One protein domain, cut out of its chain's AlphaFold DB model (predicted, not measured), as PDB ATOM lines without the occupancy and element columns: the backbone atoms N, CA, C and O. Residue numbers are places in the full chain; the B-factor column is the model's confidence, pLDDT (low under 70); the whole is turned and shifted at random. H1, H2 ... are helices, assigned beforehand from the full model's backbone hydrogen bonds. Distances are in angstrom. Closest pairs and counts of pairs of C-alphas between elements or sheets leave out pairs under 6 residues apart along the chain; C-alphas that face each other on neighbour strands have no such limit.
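This is residues 129 to 283 of the 384 residues of an uncharacterized protein of Planctomycetaceae bacterium (UniProt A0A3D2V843). Two long helices, H1 and H2, make a hairpin side by side that gives the long axis, and a second helical pair, H3 and H4, packs on H2 near the end where H2 finishes. H3 folds back after H2 and crosses it steeply, and H4 packs on both. The 155 printed residues have four named helices, H1 to H4 in that order, and no named strand: all helix. The whole is loose, with a radius of gyration of the C-alphas of 19.5 A and spans of 69 by 31 by 26 A.

Residues 129 to 144 hold no named element. H1, residues 145 to 179, begins at C-alpha 145 (14.706, 49.521, -7.197) and is 50.8 A long. H2, residues 189 to 222, measures 50.1 A. H3, residues 228 to 251, measures 34.9 A. H4, residues 267 to 280, ends at C-alpha 280 (13.494, 68.877, -7.061).

The four helices form an up and down bundle, each running against the one before. H2 touches H1 at a shallow tilt of 15 degrees, the C-alphas of Ile 145 and Arg 213 being closest at 5.9 A. Residues 207 to 221 of H2 touch H3 at a steep tilt of 45 degrees, closest at C-alphas 217 and 234, 4.3 A. H3 touches H4 with residues 238 to 249 alone, closest at C-alphas 242 and 274, 6.2 A. H1 and H4 are apart. Every O i to N i+4 pair is within hydrogen-bond range in H1, H2 and H4; in H3, 19 of 20 are.

The C-alphas of Ser 181 and Gln 225 are the two farthest apart, 70.0 A. The printed part has no cut. The link from H3 to H4 is long. Residues 251 to 265 have pLDDT under 70.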
ATOM      1  N   ALA A 129      34.885  31.343  -9.992       86.25
ATOM      2  CA  ALA A 129      33.688  30.514 -10.089       86.25
ATOM      3  C   ALA A 129      32.825  30.568  -8.815       86.25
ATOM      4  O   ALA A 129      31.609  30.386  -8.902       86.25
ATOM      5  N   ASN A 130      33.430  30.871  -7.661       87.12
ATOM      6  CA  ASN A 130      32.748  30.974  -6.371       87.12
ATOM      7  C   ASN A 130      32.136  32.357  -6.102       87.12
ATOM      8  O   ASN A 130      31.399  32.511  -5.121       87.12
ATOM      9  N   VAL A 131      32.386  33.344  -6.971       88.69
ATOM     10  CA  VAL A 131      31.691  34.636  -6.937       88.69
ATOM     11  C   VAL A 131      30.253  34.432  -7.438       88.69
ATOM     12  O   VAL A 131      30.079  33.930  -8.561       88.69
ATOM     13  N   PRO A 132      29.223  34.807  -6.646       90.31
ATOM     14  CA  PRO A 132      27.827  34.719  -7.064       90.31
ATOM     15  C   PRO A 132      27.597  35.415  -8.403       90.31
ATOM     16  O   PRO A 132      28.119  36.503  -8.630       90.31
ATOM     17  N   GLU A 133      26.811  34.792  -9.280       91.38
ATOM     18  CA  GLU A 133      26.636  35.243 -10.663       91.38
ATOM     19  C   GLU A 133      26.170  36.700 -10.753       91.38
ATOM     20  O   GLU A 133      26.767  37.472 -11.492       91.38
ATOM     21  N   ASN A 134      25.203  37.110  -9.926       88.19
ATOM     22  CA  ASN A 134      24.682  38.481  -9.881       88.19
ATOM     23  C   ASN A 134      25.674  39.527  -9.339       88.19
ATOM     24  O   ASN A 134      25.445  40.726  -9.465       88.19
ATOM     25  N   LEU A 135      26.773  39.091  -8.718       90.19
ATOM     26  CA  LEU A 135      27.820  39.975  -8.201       90.19
ATOM     27  C   LEU A 135      29.023  40.082  -9.140       90.19
ATOM     28  O   LEU A 135      29.939  40.858  -8.870       90.19
ATOM     29  N   ARG A 136      29.038  39.310 -10.232       89.69
ATOM     30  CA  ARG A 136      30.078  39.408 -11.257       89.69
ATOM     31  C   ARG A 136      29.924  40.714 -12.019       89.69
ATOM     32  O   ARG A 136      28.818  41.221 -12.205       89.69
ATOM     33  N   ARG A 137      31.046  41.254 -12.488       83.12
ATOM     34  CA  ARG A 137      31.054  42.536 -13.195       83.12
ATOM     35  C   ARG A 137      30.253  42.480 -14.496       83.12
ATOM     36  O   ARG A 137      29.607  43.462 -14.838       83.12
ATOM     37  N   GLU A 138      30.263  41.344 -15.190       84.50
ATOM     38  CA  GLU A 138      29.551  41.167 -16.460       84.50
ATOM     39  C   GLU A 138      28.044  40.925 -16.299       84.50
ATOM     40  O   GLU A 138      27.329  40.881 -17.299       84.50
ATOM     41  N   ALA A 139      27.549  40.739 -15.071       89.06
ATOM     42  CA  ALA A 139      26.135  40.487 -14.840       89.06
ATOM     43  C   ALA A 139      25.294  41.713 -15.212       89.06
ATOM     44  O   ALA A 139      25.628  42.847 -14.854       89.06
ATOM     45  N   GLU A 140      24.171  41.492 -15.890       90.62
ATOM     46  CA  GLU A 140      23.223  42.567 -16.166       90.62
ATOM     47  C   GLU A 140      22.676  43.140 -14.854       90.62
ATOM     48  O   GLU A 140      22.466  42.419 -13.877       90.62
ATOM     49  N   LEU A 141      22.492  44.459 -14.818       90.94
ATOM     50  CA  LEU A 141      21.902  45.131 -13.666       90.94
ATOM     51  C   LEU A 141      20.376  45.132 -13.796       90.94
ATOM     52  O   LEU A 141      19.873  45.459 -14.875       90.94
ATOM     53  N   PRO A 142      19.640  44.841 -12.711       92.00
ATOM     54  CA  PRO A 142      18.192  44.975 -12.697       92.00
ATOM     55  C   PRO A 142      17.721  46.408 -12.977       92.00
ATOM     56  O   PRO A 142      18.461  47.380 -12.801       92.00
ATOM     57  N   PHE A 143      16.454  46.540 -13.371       89.56
ATOM     58  CA  PHE A 143      15.818  47.837 -13.633       89.56
ATOM     59  C   PHE A 143      14.908  48.302 -12.493       89.56
ATOM     60  O   PHE A 143      14.563  49.476 -12.441       89.56
ATOM     61  N   GLU A 144      14.535  47.411 -11.572       89.88
ATOM     62  CA  GLU A 144      13.650  47.721 -10.451       89.88
ATOM     63  C   GLU A 144      14.452  48.046  -9.182       89.88
ATOM     64  O   GLU A 144      15.397  47.340  -8.820       89.88
ATOM     65  N   ILE A 145      14.032  49.077  -8.438       88.44
ATOM     66  CA  ILE A 145      14.706  49.521  -7.197       88.44
ATOM     67  C   ILE A 145      14.823  48.378  -6.183       88.44
ATOM     68  O   ILE A 145      15.868  48.204  -5.559       88.44
ATOM     69  N   SER A 146      13.764  47.578  -6.041       85.06
ATOM     70  CA  SER A 146      13.716  46.458  -5.093       85.06
ATOM     71  C   SER A 146      14.685  45.320  -5.449       85.06
ATOM     72  O   SER A 146      15.214  44.652  -4.556       85.06
ATOM     73  N   GLU A 147      14.958  45.109  -6.737       89.81
ATOM     74  CA  GLU A 147      15.920  44.112  -7.211       89.81
ATOM     75  C   GLU A 147      17.356  44.614  -7.041       89.81
ATOM     76  O   GLU A 147      18.211  43.871  -6.560       89.81
ATOM     77  N   LEU A 148      17.606  45.895  -7.323       91.25
ATOM     78  CA  LEU A 148      18.898  46.545  -7.068       91.25
ATOM     79  C   LEU A 148      19.247  46.553  -5.574       91.25
ATOM     80  O   LEU A 148      20.383  46.290  -5.190       91.25
ATOM     81  N   GLU A 149      18.264  46.794  -4.705       85.12
ATOM     82  CA  GLU A 149      18.435  46.692  -3.254       85.12
ATOM     83  C   GLU A 149      18.810  45.266  -2.820       85.12
ATOM     84  O   GLU A 149      19.682  45.076  -1.968       85.12
ATOM     85  N   LYS A 150      18.194  44.249  -3.433       86.44
ATOM     86  CA  LYS A 150      18.556  42.849  -3.198       86.44
ATOM     87  C   LYS A 150      19.993  42.560  -3.644       86.44
ATOM     88  O   LYS A 150      20.713  41.889  -2.909       86.44
ATOM     89  N   GLU A 151      20.443  43.087  -4.782       89.94
ATOM     90  CA  GLU A 151      21.845  42.931  -5.191       89.94
ATOM     91  C   GLU A 151      22.814  43.608  -4.215       89.94
ATOM     92  O   GLU A 151      23.833  43.016  -3.863       89.94
ATOM     93  N   LEU A 152      22.485  44.797  -3.694       86.50
ATOM     94  CA  LEU A 152      23.285  45.444  -2.644       86.50
ATOM     95  C   LEU A 152      23.332  44.615  -1.352       86.50
ATOM     96  O   LEU A 152      24.351  44.616  -0.652       86.50
ATOM     97  N   TRP A 153      22.249  43.903  -1.022       80.06
ATOM     98  CA  TRP A 153      22.226  42.972   0.106       80.06
ATOM     99  C   TRP A 153      23.162  41.790  -0.132       80.06
ATOM    100  O   TRP A 153      24.012  41.498   0.713       80.06
ATOM    101  N   ASP A 154      23.044  41.138  -1.287       84.19
ATOM    102  CA  ASP A 154      23.882  39.999  -1.654       84.19
ATOM    103  C   ASP A 154      25.365  40.398  -1.688       84.19
ATOM    104  O   ASP A 154      26.219  39.690  -1.145       84.19
ATOM    105  N   LEU A 155      25.664  41.586  -2.223       85.81
ATOM    106  CA  LEU A 155      27.004  42.163  -2.250       85.81
ATOM    107  C   LEU A 155      27.559  42.363  -0.844       85.81
ATOM    108  O   LEU A 155      28.717  42.035  -0.582       85.81
ATOM    109  N   HIS A 156      26.748  42.876   0.080       78.88
ATOM    110  CA  HIS A 156      27.148  43.037   1.476       78.88
ATOM    111  C   HIS A 156      27.411  41.696   2.159       78.88
ATOM    112  O   HIS A 156      28.424  41.542   2.845       78.88
ATOM    113  N   VAL A 157      26.532  40.707   1.975       76.06
ATOM    114  CA  VAL A 157      26.727  39.347   2.510       76.06
ATOM    115  C   VAL A 157      28.058  38.782   2.022       76.06
ATOM    116  O   VAL A 157      28.871  38.320   2.830       76.06
ATOM    117  N   TYR A 158      28.305  38.867   0.718       83.31
ATOM    118  CA  TYR A 158      29.515  38.338   0.109       83.31
ATOM    119  C   TYR A 158      30.771  39.115   0.538       83.31
ATOM    120  O   TYR A 158      31.771  38.504   0.907       83.31
ATOM    121  N   SER A 159      30.699  40.446   0.627       81.12
ATOM    122  CA  SER A 159      31.803  41.286   1.116       81.12
ATOM    123  C   SER A 159      32.216  40.919   2.543       81.12
ATOM    124  O   SER A 159      33.403  40.807   2.837       81.12
ATOM    125  N   ASN A 160      31.254  40.658   3.436       74.75
ATOM    126  CA  ASN A 160      31.560  40.215   4.801       74.75
ATOM    127  C   ASN A 160      32.212  38.834   4.837       74.75
ATOM    128  O   ASN A 160      33.127  38.609   5.631       74.75
ATOM    129  N   ARG A 161      31.769  37.916   3.967       78.88
ATOM    130  CA  ARG A 161      32.434  36.621   3.799       78.88
ATOM    131  C   ARG A 161      33.890  36.831   3.386       78.88
ATOM    132  O   ARG A 161      34.765  36.265   4.036       78.88
ATOM    133  N   LEU A 162      34.157  37.671   2.384       82.62
ATOM    134  CA  LEU A 162      35.527  37.967   1.956       82.62
ATOM    135  C   LEU A 162      36.363  38.614   3.065       82.62
ATOM    136  O   LEU A 162      37.525  38.258   3.209       82.62
ATOM    137  N   ILE A 163      35.796  39.500   3.893       79.81
ATOM    138  CA  ILE A 163      36.518  40.103   5.035       79.81
ATOM    139  C   ILE A 163      36.938  39.022   6.030       79.81
ATOM    140  O   ILE A 163      38.078  39.003   6.491       79.81
ATOM    141  N   GLY A 164      36.031  38.094   6.334       75.81
ATOM    142  CA  GLY A 164      36.348  36.934   7.155       75.81
ATOM    143  C   GLY A 164      37.490  36.108   6.558       75.81
ATOM    144  O   GLY A 164      38.467  35.803   7.241       75.81
ATOM    145  N   MET A 165      37.414  35.811   5.260       83.38
ATOM    146  CA  MET A 165      38.458  35.049   4.575       83.38
ATOM    147  C   MET A 165      39.793  35.797   4.507       83.38
ATOM    148  O   MET A 165      40.838  35.177   4.668       83.38
ATOM    149  N   GLN A 166      39.777  37.123   4.365       84.69
ATOM    150  CA  GLN A 166      40.967  37.967   4.430       84.69
ATOM    151  C   GLN A 166      41.630  37.891   5.802       84.69
ATOM    152  O   GLN A 166      42.835  37.670   5.885       84.69
ATOM    153  N   ASN A 167      40.856  37.979   6.887       81.94
ATOM    154  CA  ASN A 167      41.398  37.822   8.238       81.94
ATOM    155  C   ASN A 167      42.061  36.448   8.425       81.94
ATOM    156  O   ASN A 167      43.131  36.345   9.035       81.94
ATOM    157  N   ALA A 168      41.444  35.396   7.883       86.19
ATOM    158  CA  ALA A 168      41.968  34.038   7.923       86.19
ATOM    159  C   ALA A 168      43.239  33.868   7.078       86.19
ATOM    160  O   ALA A 168      44.230  33.318   7.567       86.19
ATOM    161  N   ALA A 169      43.254  34.404   5.856       90.44
ATOM    162  CA  ALA A 169      44.410  34.399   4.968       90.44
ATOM    163  C   ALA A 169      45.580  35.196   5.562       90.44
ATOM    164  O   ALA A 169      46.702  34.695   5.600       90.44
ATOM    165  N   ASP A 170      45.326  36.376   6.130       88.12
ATOM    166  CA  ASP A 170      46.334  37.178   6.829       88.12
ATOM    167  C   ASP A 170      46.888  36.463   8.059       88.12
ATOM    168  O   ASP A 170      48.088  36.532   8.350       88.12
ATOM    169  N   TYR A 171      46.026  35.774   8.807       89.56
ATOM    170  CA  TYR A 171      46.447  34.954   9.933       89.56
ATOM    171  C   TYR A 171      47.359  33.813   9.471       89.56
ATOM    172  O   TYR A 171      48.475  33.688   9.987       89.56
ATOM    173  N   ALA A 172      46.942  33.035   8.468       91.88
ATOM    174  CA  ALA A 172      47.726  31.939   7.900       91.88
ATOM    175  C   ALA A 172      49.062  32.437   7.324       91.88
ATOM    176  O   ALA A 172      50.116  31.879   7.632       91.88
ATOM    177  N   TYR A 173      49.047  33.559   6.599       92.62
ATOM    178  CA  TYR A 173      50.231  34.233   6.070       92.62
ATOM    179  C   TYR A 173      51.219  34.608   7.185       92.62
ATOM    180  O   TYR A 173      52.414  34.296   7.105       92.62
ATOM    181  N   LYS A 174      50.731  35.236   8.265       91.25
ATOM    182  CA  LYS A 174      51.543  35.604   9.439       91.25
ATOM    183  C   LYS A 174      52.105  34.374  10.147       91.25
ATOM    184  O   LYS A 174      53.258  34.407  10.575       91.25
ATOM    185  N   MET A 175      51.320  33.307  10.292       91.50
ATOM    186  CA  MET A 175      51.779  32.066  10.924       91.50
ATOM    187  C   MET A 175      52.832  31.355  10.072       91.50
ATOM    188  O   MET A 175      53.877  30.987  10.607       91.50
ATOM    189  N   PHE A 176      52.632  31.256   8.753       91.25
ATOM    190  CA  PHE A 176      53.627  30.715   7.826       91.25
ATOM    191  C   PHE A 176      54.963  31.449   7.968       91.25
ATOM    192  O   PHE A 176      56.007  30.823   8.152       91.25
ATOM    193  N   ASN A 177      54.937  32.784   7.972       90.12
ATOM    194  CA  ASN A 177      56.146  33.596   8.099       90.12
ATOM    195  C   ASN A 177      56.885  33.402   9.432       90.12
ATOM    196  O   ASN A 177      58.095  33.610   9.476       90.12
ATOM    197  N   LYS A 178      56.197  32.976  10.499       87.88
ATOM    198  CA  LYS A 178      56.829  32.617  11.780       87.88
ATOM    199  C   LYS A 178      57.510  31.248  11.748       87.88
ATOM    200  O   LYS A 178      58.441  31.028  12.516       87.88
ATOM    201  N   SER A 179      57.037  30.326  10.911       86.62
ATOM    202  CA  SER A 179      57.548  28.952  10.838       86.62
ATOM    203  C   SER A 179      58.476  28.681   9.652       86.62
ATOM    204  O   SER A 179      59.090  27.613   9.612       86.62
ATOM    205  N   ARG A 180      58.544  29.593   8.671       84.50
ATOM    206  CA  ARG A 180      59.252  29.379   7.402       84.50
ATOM    207  C   ARG A 180      60.769  29.465   7.531       84.50
ATOM    208  O   ARG A 180      61.310  30.192   8.363       84.50
ATOM    209  N   SER A 181      61.453  28.794   6.610       80.50
ATOM    210  CA  SER A 181      62.860  29.062   6.311       80.50
ATOM    211  C   SER A 181      62.999  30.322   5.430       80.50
ATOM    212  O   SER A 181      62.074  30.633   4.673       80.50
ATOM    213  N   PRO A 182      64.140  31.045   5.469       78.88
ATOM    214  CA  PRO A 182      64.315  32.338   4.788       78.88
ATOM    215  C   PRO A 182      63.986  32.359   3.285       78.88
ATOM    216  O   PRO A 182      63.515  33.382   2.791       78.88
ATOM    217  N   ASN A 183      64.154  31.229   2.590       82.06
ATOM    218  CA  ASN A 183      64.010  31.114   1.132       82.06
ATOM    219  C   ASN A 183      62.700  30.453   0.674       82.06
ATOM    220  O   ASN A 183      62.542  30.175  -0.508       82.06
ATOM    221  N   GLN A 184      61.779  30.149   1.593       87.00
ATOM    222  CA  GLN A 184      60.505  29.534   1.227       87.00
ATOM    223  C   GLN A 184      59.478  30.620   0.884       87.00
ATOM    224  O   GLN A 184      59.209  31.497   1.716       87.00
ATOM    225  N   GLU A 185      58.912  30.550  -0.323       88.44
ATOM    226  CA  GLU A 185      57.787  31.392  -0.735       88.44
ATOM    227  C   GLU A 185      56.534  31.068   0.080       88.44
ATOM    228  O   GLU A 185      56.306  29.927   0.485       88.44
ATOM    229  N   ASN A 186      55.734  32.099   0.352       89.19
ATOM    230  CA  ASN A 186      54.532  31.973   1.161       89.19
ATOM    231  C   ASN A 186      53.339  31.576   0.273       89.19
ATOM    232  O   ASN A 186      52.909  32.404  -0.535       89.19
ATOM    233  N   PRO A 187      52.768  30.368   0.435       89.88
ATOM    234  CA  PRO A 187      51.680  29.886  -0.414       89.88
ATOM    235  C   PRO A 187      50.372  30.664  -0.211       89.88
ATOM    236  O   PRO A 187      49.483  30.584  -1.048       89.88
ATOM    237  N   PHE A 188      50.254  31.447   0.867       92.56
ATOM    238  CA  PHE A 188      49.095  32.302   1.129       92.56
ATOM    239  C   PHE A 188      49.215  33.677   0.467       92.56
ATOM    240  O   PHE A 188      48.233  34.413   0.443       92.56
ATOM    241  N   LYS A 189      50.386  34.045  -0.080       91.19
ATOM    242  CA  LYS A 189      50.546  35.333  -0.770       91.19
ATOM    243  C   LYS A 189      49.578  35.476  -1.959       91.19
ATOM    244  O   LYS A 189      48.864  36.472  -1.975       91.19
ATOM    245  N   PRO A 190      49.480  34.506  -2.890       91.31
ATOM    246  CA  PRO A 190      48.523  34.600  -3.995       91.31
ATOM    247  C   PRO A 190      47.063  34.679  -3.529       91.31
ATOM    248  O   PRO A 190      46.256  35.326  -4.182       91.31
ATOM    249  N   ILE A 191      46.727  34.059  -2.391       91.19
ATOM    250  CA  ILE A 191      45.376  34.101  -1.809       91.19
ATOM    251  C   ILE A 191      45.051  35.509  -1.303       91.19
ATOM    252  O   ILE A 191      44.000  36.051  -1.624       91.19
ATOM    253  N   VAL A 192      45.967  36.116  -0.543       88.25
ATOM    254  CA  VAL A 192      45.815  37.497  -0.058       88.25
ATOM    255  C   VAL A 192      45.729  38.477  -1.230       88.25
ATOM    256  O   VAL A 192      44.847  39.330  -1.250       88.25
ATOM    257  N   ASP A 193      46.605  38.335  -2.226       87.25
ATOM    258  CA  ASP A 193      46.593  39.201  -3.407       87.25
ATOM    259  C   ASP A 193      45.281  39.031  -4.208       87.25
ATOM    260  O   ASP A 193      44.671  40.022  -4.604       87.25
ATOM    261  N   GLY A 194      44.799  37.795  -4.392       88.62
ATOM    262  CA  GLY A 194      43.545  37.510  -5.100       88.62
ATOM    263  C   GLY A 194      42.297  38.018  -4.371       88.62
ATOM    264  O   GLY A 194      41.375  38.527  -5.007       88.62
ATOM    265  N   LEU A 195      42.279  37.953  -3.036       86.31
ATOM    266  CA  LEU A 195      41.217  38.543  -2.217       86.31
ATOM    267  C   LEU A 195      41.143  40.061  -2.386       86.31
ATOM    268  O   LEU A 195      40.048  40.602  -2.532       86.31
ATOM    269  N   LEU A 196      42.291  40.747  -2.416       82.25
ATOM    270  CA  LEU A 196      42.343  42.185  -2.691       82.25
ATOM    271  C   LEU A 196      41.753  42.509  -4.067       82.25
ATOM    272  O   LEU A 196      40.946  43.432  -4.176       82.25
ATOM    273  N   THR A 197      42.090  41.734  -5.101       85.00
ATOM    274  CA  THR A 197      41.490  41.890  -6.435       85.00
ATOM    275  C   THR A 197      39.970  41.724  -6.398       85.00
ATOM    276  O   THR A 197      39.265  42.621  -6.859       85.00
ATOM    277  N   GLN A 198      39.450  40.660  -5.773       85.88
ATOM    278  CA  GLN A 198      37.999  40.467  -5.647       85.88
ATOM    279  C   GLN A 198      37.319  41.602  -4.868       85.88
ATOM    280  O   GLN A 198      36.219  42.020  -5.225       85.88
ATOM    281  N   PHE A 199      37.955  42.147  -3.824       81.81
ATOM    282  CA  PHE A 199      37.419  43.316  -3.124       81.81
ATOM    283  C   PHE A 199      37.294  44.524  -4.042       81.81
ATOM    284  O   PHE A 199      36.264  45.193  -4.010       81.81
ATOM    285  N   HIS A 200      38.312  44.807  -4.854       81.69
ATOM    286  CA  HIS A 200      38.254  45.912  -5.807       81.69
ATOM    287  C   HIS A 200      37.121  45.726  -6.823       81.69
ATOM    288  O   HIS A 200      36.368  46.668  -7.063       81.69
ATOM    289  N   GLU A 201      36.947  44.516  -7.357       84.50
ATOM    290  CA  GLU A 201      35.864  44.193  -8.295       84.50
ATOM    291  C   GLU A 201      34.476  44.327  -7.652       84.50
ATOM    292  O   GLU A 201      33.581  44.943  -8.232       84.50
ATOM    293  N   LEU A 202      34.295  43.839  -6.421       85.31
ATOM    294  CA  LEU A 202      33.035  44.006  -5.689       85.31
ATOM    295  C   LEU A 202      32.745  45.463  -5.345       85.31
ATOM    296  O   LEU A 202      31.589  45.872  -5.366       85.31
ATOM    297  N   GLN A 203      33.763  46.257  -5.005       82.81
ATOM    298  CA  GLN A 203      33.565  47.686  -4.768       82.81
ATOM    299  C   GLN A 203      33.116  48.395  -6.047       82.81
ATOM    300  O   GLN A 203      32.199  49.204  -5.989       82.81
ATOM    301  N   GLN A 204      33.683  48.043  -7.202       82.12
ATOM    302  CA  GLN A 204      33.204  48.556  -8.489       82.12
ATOM    303  C   GLN A 204      31.750  48.144  -8.747       82.12
ATOM    304  O   GLN A 204      30.912  49.010  -8.983       82.12
ATOM    305  N   ARG A 205      31.412  46.858  -8.575       87.69
ATOM    306  CA  ARG A 205      30.028  46.375  -8.718       87.69
ATOM    307  C   ARG A 205      29.057  47.095  -7.775       87.69
ATOM    308  O   ARG A 205      27.932  47.388  -8.162       87.69
ATOM    309  N   ASN A 206      29.483  47.410  -6.552       87.38
ATOM    310  CA  ASN A 206      28.695  48.182  -5.589       87.38
ATOM    311  C   ASN A 206      28.338  49.560  -6.155       87.38
ATOM    312  O   ASN A 206      27.174  49.958  -6.117       87.38
ATOM    313  N   TYR A 207      29.319  50.261  -6.721       85.25
ATOM    314  CA  TYR A 207      29.100  51.570  -7.326       85.25
ATOM    315  C   TYR A 207      28.207  51.485  -8.562       85.25
ATOM    316  O   TYR A 207      27.280  52.281  -8.672       85.25
ATOM    317  N   ASP A 208      28.396  50.481  -9.417       87.62
ATOM    318  CA  ASP A 208      27.537  50.247 -10.581       87.62
ATOM    319  C   ASP A 208      26.062  50.047 -10.188       87.62
ATOM    320  O   ASP A 208      25.171  50.691 -10.751       87.62
ATOM    321  N   ILE A 209      25.796  49.210  -9.174       90.81
ATOM    322  CA  ILE A 209      24.436  48.971  -8.670       90.81
ATOM    323  C   ILE A 209      23.831  50.261  -8.103       90.81
ATOM    324  O   ILE A 209      22.682  50.587  -8.405       90.81
ATOM    325  N   ARG A 210      24.590  51.020  -7.303       90.75
ATOM    326  CA  ARG A 210      24.106  52.283  -6.717       90.75
ATOM    327  C   ARG A 210      23.820  53.336  -7.770       90.75
ATOM    328  O   ARG A 210      22.790  53.997  -7.699       90.75
ATOM    329  N   SER A 211      24.687  53.476  -8.764       90.44
ATOM    330  CA  SER A 211      24.475  54.426  -9.852       90.44
ATOM    331  C   SER A 211      23.239  54.073 -10.667       90.44
ATOM    332  O   SER A 211      22.417  54.951 -10.925       90.44
ATOM    333  N   ARG A 212      23.027  52.784 -10.981       91.75
ATOM    334  CA  ARG A 212      21.766  52.333 -11.588       91.75
ATOM    335  C   ARG A 212      20.571  52.681 -10.707       91.75
ATOM    336  O   ARG A 212      19.593  53.223 -11.209       91.75
ATOM    337  N   ARG A 213      20.658  52.406  -9.401       93.44
ATOM    338  CA  ARG A 213      19.568  52.644  -8.444       93.44
ATOM    339  C   ARG A 213      19.221  54.124  -8.315       93.44
ATOM    340  O   ARG A 213      18.038  54.439  -8.237       93.44
ATOM    341  N   VAL A 214      20.204  55.025  -8.386       92.81
ATOM    342  CA  VAL A 214      19.973  56.474  -8.487       92.81
ATOM    343  C   VAL A 214      19.184  56.810  -9.749       92.81
ATOM    344  O   VAL A 214      18.137  57.439  -9.636       92.81
ATOM    345  N   VAL A 215      19.640  56.374 -10.928       92.19
ATOM    346  CA  VAL A 215      18.967  56.675 -12.207       92.19
ATOM    347  C   VAL A 215      17.521  56.175 -12.195       92.19
ATOM    348  O   VAL A 215      16.597  56.957 -12.409       92.19
ATOM    349  N   THR A 216      17.308  54.910 -11.824       93.44
ATOM    350  CA  THR A 216      15.968  54.322 -11.691       93.44
ATOM    351  C   THR A 216      15.108  55.095 -10.686       93.44
ATOM    352  O   THR A 216      13.928  55.349 -10.922       93.44
ATOM    353  N   ALA A 217      15.670  55.502  -9.548       93.44
ATOM    354  CA  ALA A 217      14.921  56.249  -8.549       93.44
ATOM    355  C   ALA A 217      14.499  57.643  -9.041       93.44
ATOM    356  O   ALA A 217      13.400  58.100  -8.720       93.44
ATOM    357  N   VAL A 218      15.323  58.302  -9.855       93.38
ATOM    358  CA  VAL A 218      14.968  59.578 -10.490       93.38
ATOM    359  C   VAL A 218      13.816  59.402 -11.474       93.38
ATOM    360  O   VAL A 218      12.879  60.205 -11.457       93.38
ATOM    361  N   GLU A 219      13.830  58.334 -12.273       93.50
ATOM    362  CA  GLU A 219      12.726  57.989 -13.176       93.50
ATOM    363  C   GLU A 219      11.418  57.779 -12.396       93.50
ATOM    364  O   GLU A 219      10.399  58.394 -12.717       93.50
ATOM    365  N   VAL A 220      11.456  57.008 -11.302       94.38
ATOM    366  CA  VAL A 220      10.286  56.753 -10.440       94.38
ATOM    367  C   VAL A 220       9.757  58.027  -9.775       94.38
ATOM    368  O   VAL A 220       8.547  58.193  -9.624       94.38
ATOM    369  N   LEU A 221      10.628  58.943  -9.343       92.56
ATOM    370  CA  LEU A 221      10.188  60.197  -8.720       92.56
ATOM    371  C   LEU A 221       9.604  61.199  -9.714       92.56
ATOM    372  O   LEU A 221       8.739  61.997  -9.316       92.56
ATOM    373  N   SER A 222      10.080  61.144 -10.959       92.19
ATOM    374  CA  SER A 222       9.626  61.967 -12.081       92.19
ATOM    375  C   SER A 222       8.313  61.462 -12.683       92.19
ATOM    376  O   SER A 222       7.574  62.250 -13.269       92.19
ATOM    377  N   ASP A 223       7.983  60.179 -12.508       93.38
ATOM    378  CA  ASP A 223       6.691  59.626 -12.904       93.38
ATOM    379  C   ASP A 223       5.568  60.074 -11.948       93.38
ATOM    380  O   ASP A 223       5.472  59.662 -10.787       93.38
ATOM    381  N   GLU A 224       4.664  60.914 -12.452       87.69
ATOM    382  CA  GLU A 224       3.490  61.372 -11.703       87.69
ATOM    383  C   GLU A 224       2.507  60.238 -11.370       87.69
ATOM    384  O   GLU A 224       1.733  60.363 -10.417       87.69
ATOM    385  N   GLN A 225       2.543  59.130 -12.119       92.94
ATOM    386  CA  GLN A 225       1.703  57.949 -11.901       92.94
ATOM    387  C   GLN A 225       2.308  56.965 -10.892       92.94
ATOM    388  O   GLN A 225       1.614  56.043 -10.442       92.94
ATOM    389  N   ALA A 226       3.566  57.156 -10.488       89.62
ATOM    390  CA  ALA A 226       4.215  56.281  -9.529       89.62
ATOM    391  C   ALA A 226       3.475  56.294  -8.182       89.62
ATOM    392  O   ALA A 226       3.166  57.336  -7.589       89.62
ATOM    393  N   LYS A 227       3.200  55.095  -7.660       89.12
ATOM    394  CA  LYS A 227       2.514  54.933  -6.376       89.12
ATOM    395  C   LYS A 227       3.367  55.506  -5.246       89.12
ATOM    396  O   LYS A 227       4.582  55.332  -5.219       89.12
ATOM    397  N   PHE A 228       2.708  56.113  -4.261       83.50
ATOM    398  CA  PHE A 228       3.376  56.758  -3.129       83.50
ATOM    399  C   PHE A 228       4.433  55.882  -2.416       83.50
ATOM    400  O   PHE A 228       5.513  56.408  -2.156       83.50
ATOM    401  N   PRO A 229       4.216  54.572  -2.155       82.69
ATOM    402  CA  PRO A 229       5.251  53.717  -1.565       82.69
ATOM    403  C   PRO A 229       6.529  53.613  -2.409       82.69
ATOM    404  O   PRO A 229       7.614  53.789  -1.872       82.69
ATOM    405  N   HIS A 230       6.408  53.430  -3.729       85.88
ATOM    406  CA  HIS A 230       7.570  53.343  -4.624       85.88
ATOM    407  C   HIS A 230       8.311  54.682  -4.703       85.88
ATOM    408  O   HIS A 230       9.536  54.723  -4.741       85.88
ATOM    409  N   ARG A 231       7.574  55.799  -4.661       87.69
ATOM    410  CA  ARG A 231       8.180  57.136  -4.598       87.69
ATOM    411  C   ARG A 231       8.954  57.352  -3.298       87.69
ATOM    412  O   ARG A 231       9.990  58.001  -3.325       87.69
ATOM    413  N   LEU A 232       8.489  56.813  -2.169       86.06
ATOM    414  CA  LEU A 232       9.239  56.872  -0.910       86.06
ATOM    415  C   LEU A 232      10.513  56.019  -0.964       86.06
ATOM    416  O   LEU A 232      11.560  56.497  -0.534       86.06
ATOM    417  N   GLU A 233      10.441  54.802  -1.508       84.88
ATOM    418  CA  GLU A 233      11.609  53.927  -1.716       84.88
ATOM    419  C   GLU A 233      12.653  54.590  -2.623       84.88
ATOM    420  O   GLU A 233      13.826  54.665  -2.262       84.88
ATOM    421  N   ALA A 234      12.218  55.168  -3.745       90.75
ATOM    422  CA  ALA A 234      13.070  55.926  -4.655       90.75
ATOM    423  C   ALA A 234      13.723  57.141  -3.982       90.75
ATOM    424  O   ALA A 234      14.929  57.356  -4.096       90.75
ATOM    425  N   ALA A 235      12.947  57.919  -3.224       88.44
ATOM    426  CA  ALA A 235      13.459  59.086  -2.513       88.44
ATOM    427  C   ALA A 235      14.549  58.720  -1.494       88.44
ATOM    428  O   ALA A 235      15.539  59.439  -1.343       88.44
ATOM    429  N   ASN A 236      14.374  57.588  -0.818       84.88
ATOM    430  CA  ASN A 236      15.346  57.063   0.125       84.88
ATOM    431  C   ASN A 236      16.617  56.553  -0.577       84.88
ATOM    432  O   ASN A 236      17.720  56.934  -0.190       84.88
ATOM    433  N   ALA A 237      16.462  55.789  -1.663       90.00
ATOM    434  CA  ALA A 237      17.580  55.279  -2.453       90.00
ATOM    435  C   ALA A 237      18.479  56.402  -3.000       90.00
ATOM    436  O   ALA A 237      19.692  56.348  -2.813       90.00
ATOM    437  N   ILE A 238      17.897  57.468  -3.580       90.75
ATOM    438  CA  ILE A 238      18.667  58.643  -4.038       90.75
ATOM    439  C   ILE A 238      19.491  59.211  -2.893       90.75
ATOM    440  O   ILE A 238      20.681  59.465  -3.041       90.75
ATOM    441  N   LYS A 239      18.876  59.419  -1.730       86.69
ATOM    442  CA  LYS A 239      19.559  60.073  -0.620       86.69
ATOM    443  C   LYS A 239      20.759  59.274  -0.111       86.69
ATOM    444  O   LYS A 239      21.822  59.858   0.132       86.69
ATOM    445  N   GLU A 240      20.581  57.974   0.082       84.38
ATOM    446  CA  GLU A 240      21.651  57.073   0.507       84.38
ATOM    447  C   GLU A 240      22.766  57.009  -0.527       84.38
ATOM    448  O   GLU A 240      23.929  57.272  -0.211       84.38
ATOM    449  N   ASP A 241      22.405  56.691  -1.769       89.88
ATOM    450  CA  ASP A 241      23.374  56.410  -2.813       89.88
ATOM    451  C   ASP A 241      24.127  57.669  -3.206       89.88
ATOM    452  O   ASP A 241      25.346  57.612  -3.319       89.88
ATOM    453  N   SER A 242      23.469  58.833  -3.266       87.12
ATOM    454  CA  SER A 242      24.170  60.108  -3.442       87.12
ATOM    455  C   SER A 242      25.153  60.392  -2.316       87.12
ATOM    456  O   SER A 242      26.237  60.911  -2.562       87.12
ATOM    457  N   THR A 243      24.830  60.027  -1.073       83.81
ATOM    458  CA  THR A 243      25.757  60.217   0.050       83.81
ATOM    459  C   THR A 243      26.989  59.317  -0.077       83.81
ATOM    460  O   THR A 243      28.096  59.746   0.253       83.81
ATOM    461  N   VAL A 244      26.817  58.071  -0.525       82.31
ATOM    462  CA  VAL A 244      27.926  57.126  -0.728       82.31
ATOM    463  C   VAL A 244      28.762  57.527  -1.942       82.31
ATOM    464  O   VAL A 244      29.974  57.686  -1.815       82.31
ATOM    465  N   LEU A 245      28.123  57.747  -3.089       83.56
ATOM    466  CA  LEU A 245      28.780  58.074  -4.353       83.56
ATOM    467  C   LEU A 245      29.533  59.407  -4.276       83.56
ATOM    468  O   LEU A 245      30.683  59.463  -4.697       83.56
ATOM    469  N   ASN A 246      28.971  60.443  -3.640       81.94
ATOM    470  CA  ASN A 246      29.683  61.716  -3.470       81.94
ATOM    471  C   ASN A 246      30.973  61.558  -2.656       81.94
ATOM    472  O   ASN A 246      31.996  62.122  -3.026       81.94
ATOM    473  N   LYS A 247      30.977  60.733  -1.599       78.31
ATOM    474  CA  LYS A 247      32.209  60.447  -0.838       78.31
ATOM    475  C   LYS A 247      33.257  59.740  -1.689       78.31
ATOM    476  O   LYS A 247      34.443  60.011  -1.540       78.31
ATOM    477  N   VAL A 248      32.830  58.827  -2.561       76.12
ATOM    478  CA  VAL A 248      33.730  58.148  -3.503       76.12
ATOM    479  C   VAL A 248      34.309  59.166  -4.483       76.12
ATOM    480  O   VAL A 248      35.519  59.226  -4.666       76.12
ATOM    481  N   PHE A 249      33.468  60.029  -5.047       76.12
ATOM    482  CA  PHE A 249      33.888  61.091  -5.957       76.12
ATOM    483  C   PHE A 249      34.853  62.092  -5.301       76.12
ATOM    484  O   PHE A 249      35.788  62.557  -5.953       76.12
ATOM    485  N   GLU A 250      34.667  62.413  -4.021       73.19
ATOM    486  CA  GLU A 250      35.579  63.261  -3.242       73.19
ATOM    487  C   GLU A 250      36.920  62.576  -2.930       73.19
ATOM    488  O   GLU A 250      37.951  63.245  -2.879       73.19
ATOM    489  N   ALA A 251      36.913  61.259  -2.699       67.56
ATOM    490  CA  ALA A 251      38.085  60.509  -2.250       67.56
ATOM    491  C   ALA A 251      39.042  60.094  -3.378       67.56
ATOM    492  O   ALA A 251      40.216  59.845  -3.106       67.56
ATOM    493  N   VAL A 252      38.562  59.982  -4.620       63.91
ATOM    494  CA  VAL A 252      39.388  59.517  -5.741       63.91
ATOM    495  C   VAL A 252      40.054  60.699  -6.449       63.91
ATOM    496  O   VAL A 252      39.377  61.593  -6.963       63.91
ATOM    497  N   ASP A 253      41.391  60.691  -6.499       55.97
ATOM    498  CA  ASP A 253      42.160  61.644  -7.300       55.97
ATOM    499  C   ASP A 253      41.847  61.404  -8.784       55.97
ATOM    500  O   ASP A 253      41.911  60.278  -9.281       55.97
ATOM    501  N   THR A 254      41.489  62.473  -9.494       50.81
ATOM    502  CA  THR A 254      40.958  62.489 -10.875       50.81
ATOM    503  C   THR A 254      41.759  61.694 -11.918       50.81
ATOM    504  O   THR A 254      41.240  61.431 -12.995       50.81
ATOM    505  N   LYS A 255      42.999  61.283 -11.614       42.75
ATOM    506  CA  LYS A 255      43.884  60.503 -12.497       42.75
ATOM    507  C   LYS A 255      43.820  58.982 -12.319       42.75
ATOM    508  O   LYS A 255      44.262  58.273 -13.214       42.75
ATOM    509  N   GLU A 256      43.293  58.463 -11.209       43.66
ATOM    510  CA  GLU A 256      43.089  57.009 -11.017       43.66
ATOM    511  C   GLU A 256      41.694  56.541 -11.483       43.66
ATOM    512  O   GLU A 256      41.388  55.349 -11.479       43.66
ATOM    513  N   LEU A 257      40.867  57.490 -11.937       46.22
ATOM    514  CA  LEU A 257      39.500  57.317 -12.442       46.22
ATOM    515  C   LEU A 257      39.409  56.881 -13.916       46.22
ATOM    516  O   LEU A 257      38.305  56.630 -14.389       46.22
ATOM    517  N   ASP A 258      40.533  56.736 -14.629       42.72
ATOM    518  CA  ASP A 258      40.559  56.227 -16.017       42.72
ATOM    519  C   ASP A 258      40.216  54.726 -16.121       42.72
ATOM    520  O   ASP A 258      40.151  54.159 -17.213       42.72
ATOM    521  N   ASN A 259      39.959  54.063 -14.992       46.00
ATOM    522  CA  ASN A 259      39.210  52.815 -14.967       46.00
ATOM    523  C   ASN A 259      37.734  53.187 -14.776       46.00
ATOM    524  O   ASN A 259      37.439  53.803 -13.754       46.00
ATOM    525  N   PRO A 260      36.810  52.847 -15.697       49.41
ATOM    526  CA  PRO A 260      35.431  53.315 -15.640       49.41
ATOM    527  C   PRO A 260      34.792  52.795 -14.350       49.41
ATOM    528  O   PRO A 260      34.415  51.627 -14.256       49.41
ATOM    529  N   ILE A 261      34.758  53.654 -13.327       51.97
ATOM    530  CA  ILE A 261      34.209  53.345 -12.002       51.97
ATOM    531  C   ILE A 261      32.711  53.065 -12.117       51.97
ATOM    532  O   ILE A 261      32.169  52.365 -11.272       51.97
ATOM    533  N   LEU A 262      32.077  53.584 -13.171       56.44
ATOM    534  CA  LEU A 262      30.661  53.460 -13.456       56.44
ATOM    535  C   LEU A 262      30.471  53.015 -14.905       56.44
ATOM    536  O   LEU A 262      30.981  53.645 -15.829       56.44
ATOM    537  N   VAL A 263      29.718  51.937 -15.101       56.12
ATOM    538  CA  VAL A 263      29.380  51.412 -16.436       56.12
ATOM    539  C   VAL A 263      28.299  52.253 -17.139       56.12
ATOM    540  O   VAL A 263      28.138  52.153 -18.353       56.12
ATOM    541  N   LEU A 264      27.545  53.070 -16.396       55.69
ATOM    542  CA  LEU A 264      26.259  53.597 -16.865       55.69
ATOM    543  C   LEU A 264      26.230  55.089 -17.203       55.69
ATOM    544  O   LEU A 264      25.517  55.460 -18.126       55.69
ATOM    545  N   GLU A 265      26.975  55.925 -16.482       64.12
ATOM    546  CA  GLU A 265      26.944  57.392 -16.600       64.12
ATOM    547  C   GLU A 265      28.338  57.946 -16.279       64.12
ATOM    548  O   GLU A 265      29.059  57.364 -15.455       64.12
ATOM    549  N   SER A 266      28.720  59.080 -16.878       71.75
ATOM    550  CA  SER A 266      29.914  59.792 -16.411       71.75
ATOM    551  C   SER A 266      29.708  60.300 -14.979       71.75
ATOM    552  O   SER A 266      28.586  60.516 -14.510       71.75
ATOM    553  N   ARG A 267      30.809  60.507 -14.250       76.31
ATOM    554  CA  ARG A 267      30.767  61.071 -12.893       76.31
ATOM    555  C   ARG A 267      30.032  62.412 -12.881       76.31
ATOM    556  O   ARG A 267      29.282  62.691 -11.945       76.31
ATOM    557  N   GLU A 268      30.286  63.242 -13.885       81.38
ATOM    558  CA  GLU A 268      29.715  64.574 -14.040       81.38
ATOM    559  C   GLU A 268      28.199  64.500 -14.237       81.38
ATOM    560  O   GLU A 268      27.463  65.148 -13.491       81.38
ATOM    561  N   GLU A 269      27.732  63.658 -15.165       83.62
ATOM    562  CA  GLU A 269      26.303  63.447 -15.425       83.62
ATOM    563  C   GLU A 269      25.589  62.916 -14.182       83.62
ATOM    564  O   GLU A 269      24.567  63.467 -13.766       83.62
ATOM    565  N   LEU A 270      26.157  61.903 -13.520       85.56
ATOM    566  CA  LEU A 270      25.536  61.337 -12.329       85.56
ATOM    567  C   LEU A 270      25.490  62.342 -11.171       85.56
ATOM    568  O   LEU A 270      24.486  62.423 -10.466       85.56
ATOM    569  N   SER A 271      26.546  63.139 -10.984       86.62
ATOM    570  CA  SER A 271      26.566  64.204  -9.971       86.62
ATOM    571  C   SER A 271      25.477  65.244 -10.239       86.62
ATOM    572  O   SER A 271      24.732  65.604  -9.327       86.62
ATOM    573  N   GLU A 272      25.318  65.666 -11.496       89.62
ATOM    574  CA  GLU A 272      24.276  66.610 -11.901       89.62
ATOM    575  C   GLU A 272      22.863  66.039 -11.682       89.62
ATOM    576  O   GLU A 272      21.989  66.730 -11.148       89.62
ATOM    577  N   ILE A 273      22.636  64.771 -12.044       89.62
ATOM    578  CA  ILE A 273      21.365  64.066 -11.814       89.62
ATOM    579  C   ILE A 273      21.042  64.023 -10.317       89.62
ATOM    580  O   ILE A 273      19.917  64.345  -9.919       89.62
ATOM    581  N   MET A 274      22.015  63.659  -9.479       90.62
ATOM    582  CA  MET A 274      21.846  63.582  -8.029       90.62
ATOM    583  C   MET A 274      21.514  64.948  -7.423       90.62
ATOM    584  O   MET A 274      20.533  65.064  -6.687       90.62
ATOM    585  N   GLU A 275      22.274  65.996  -7.756       91.12
ATOM    586  CA  GLU A 275      22.044  67.353  -7.246       91.12
ATOM    587  C   GLU A 275      20.661  67.889  -7.631       91.12
ATOM    588  O   GLU A 275      19.908  68.356  -6.767       91.12
ATOM    589  N   LYS A 276      20.287  67.773  -8.911       91.44
ATOM    590  CA  LYS A 276      18.971  68.213  -9.397       91.44
ATOM    591  C   LYS A 276      17.839  67.463  -8.712       91.44
ATOM    592  O   LYS A 276      16.859  68.082  -8.300       91.44
ATOM    593  N   SER A 277      17.973  66.150  -8.559       88.69
ATOM    594  CA  SER A 277      16.921  65.306  -7.984       88.69
ATOM    595  C   SER A 277      16.749  65.544  -6.486       88.69
ATOM    596  O   SER A 277      15.617  65.638  -6.006       88.69
ATOM    597  N   LEU A 278      17.855  65.735  -5.757       89.19
ATOM    598  CA  LEU A 278      17.838  66.132  -4.348       89.19
ATOM    599  C   LEU A 278      17.114  67.471  -4.149       89.19
ATOM    600  O   LEU A 278      16.342  67.609  -3.199       89.19
ATOM    601  N   ALA A 279      17.316  68.438  -5.049       91.12
ATOM    602  CA  ALA A 279      16.640  69.733  -4.995       91.12
ATOM    603  C   ALA A 279      15.154  69.642  -5.388       91.12
ATOM    604  O   ALA A 279      14.288  70.153  -4.677       91.12
ATOM    605  N   MET A 280      14.845  68.967  -6.497       91.06
ATOM    606  CA  MET A 280      13.494  68.877  -7.061       91.06
ATOM    607  C   MET A 280      12.535  68.068  -6.181       91.06
ATOM    608  O   MET A 280      11.350  68.392  -6.085       91.06
ATOM    609  N   HIS A 281      13.041  67.037  -5.499       90.62
ATOM    610  CA  HIS A 281      12.233  66.128  -4.685       90.62
ATOM    611  C   HIS A 281      12.489  66.252  -3.178       90.62
ATOM    612  O   HIS A 281      12.060  65.381  -2.418       90.62
ATOM    613  N   ALA A 282      13.120  67.345  -2.729       89.31
ATOM    614  CA  ALA A 282      13.558  67.562  -1.347       89.31
ATOM    615  C   ALA A 282      12.512  67.168  -0.286       89.31
ATOM    616  O   ALA A 282      12.817  66.445   0.658       89.31
ATOM    617  N   HIS A 283      11.254  67.573  -0.472       88.62
ATOM    618  CA  HIS A 283      10.172  67.281   0.474       88.62
ATOM    619  C   HIS A 283       9.779  65.790   0.538       88.62
ATOM    620  O   HIS A 283       9.413  65.291   1.602       88.62
TER     621      HIS A 283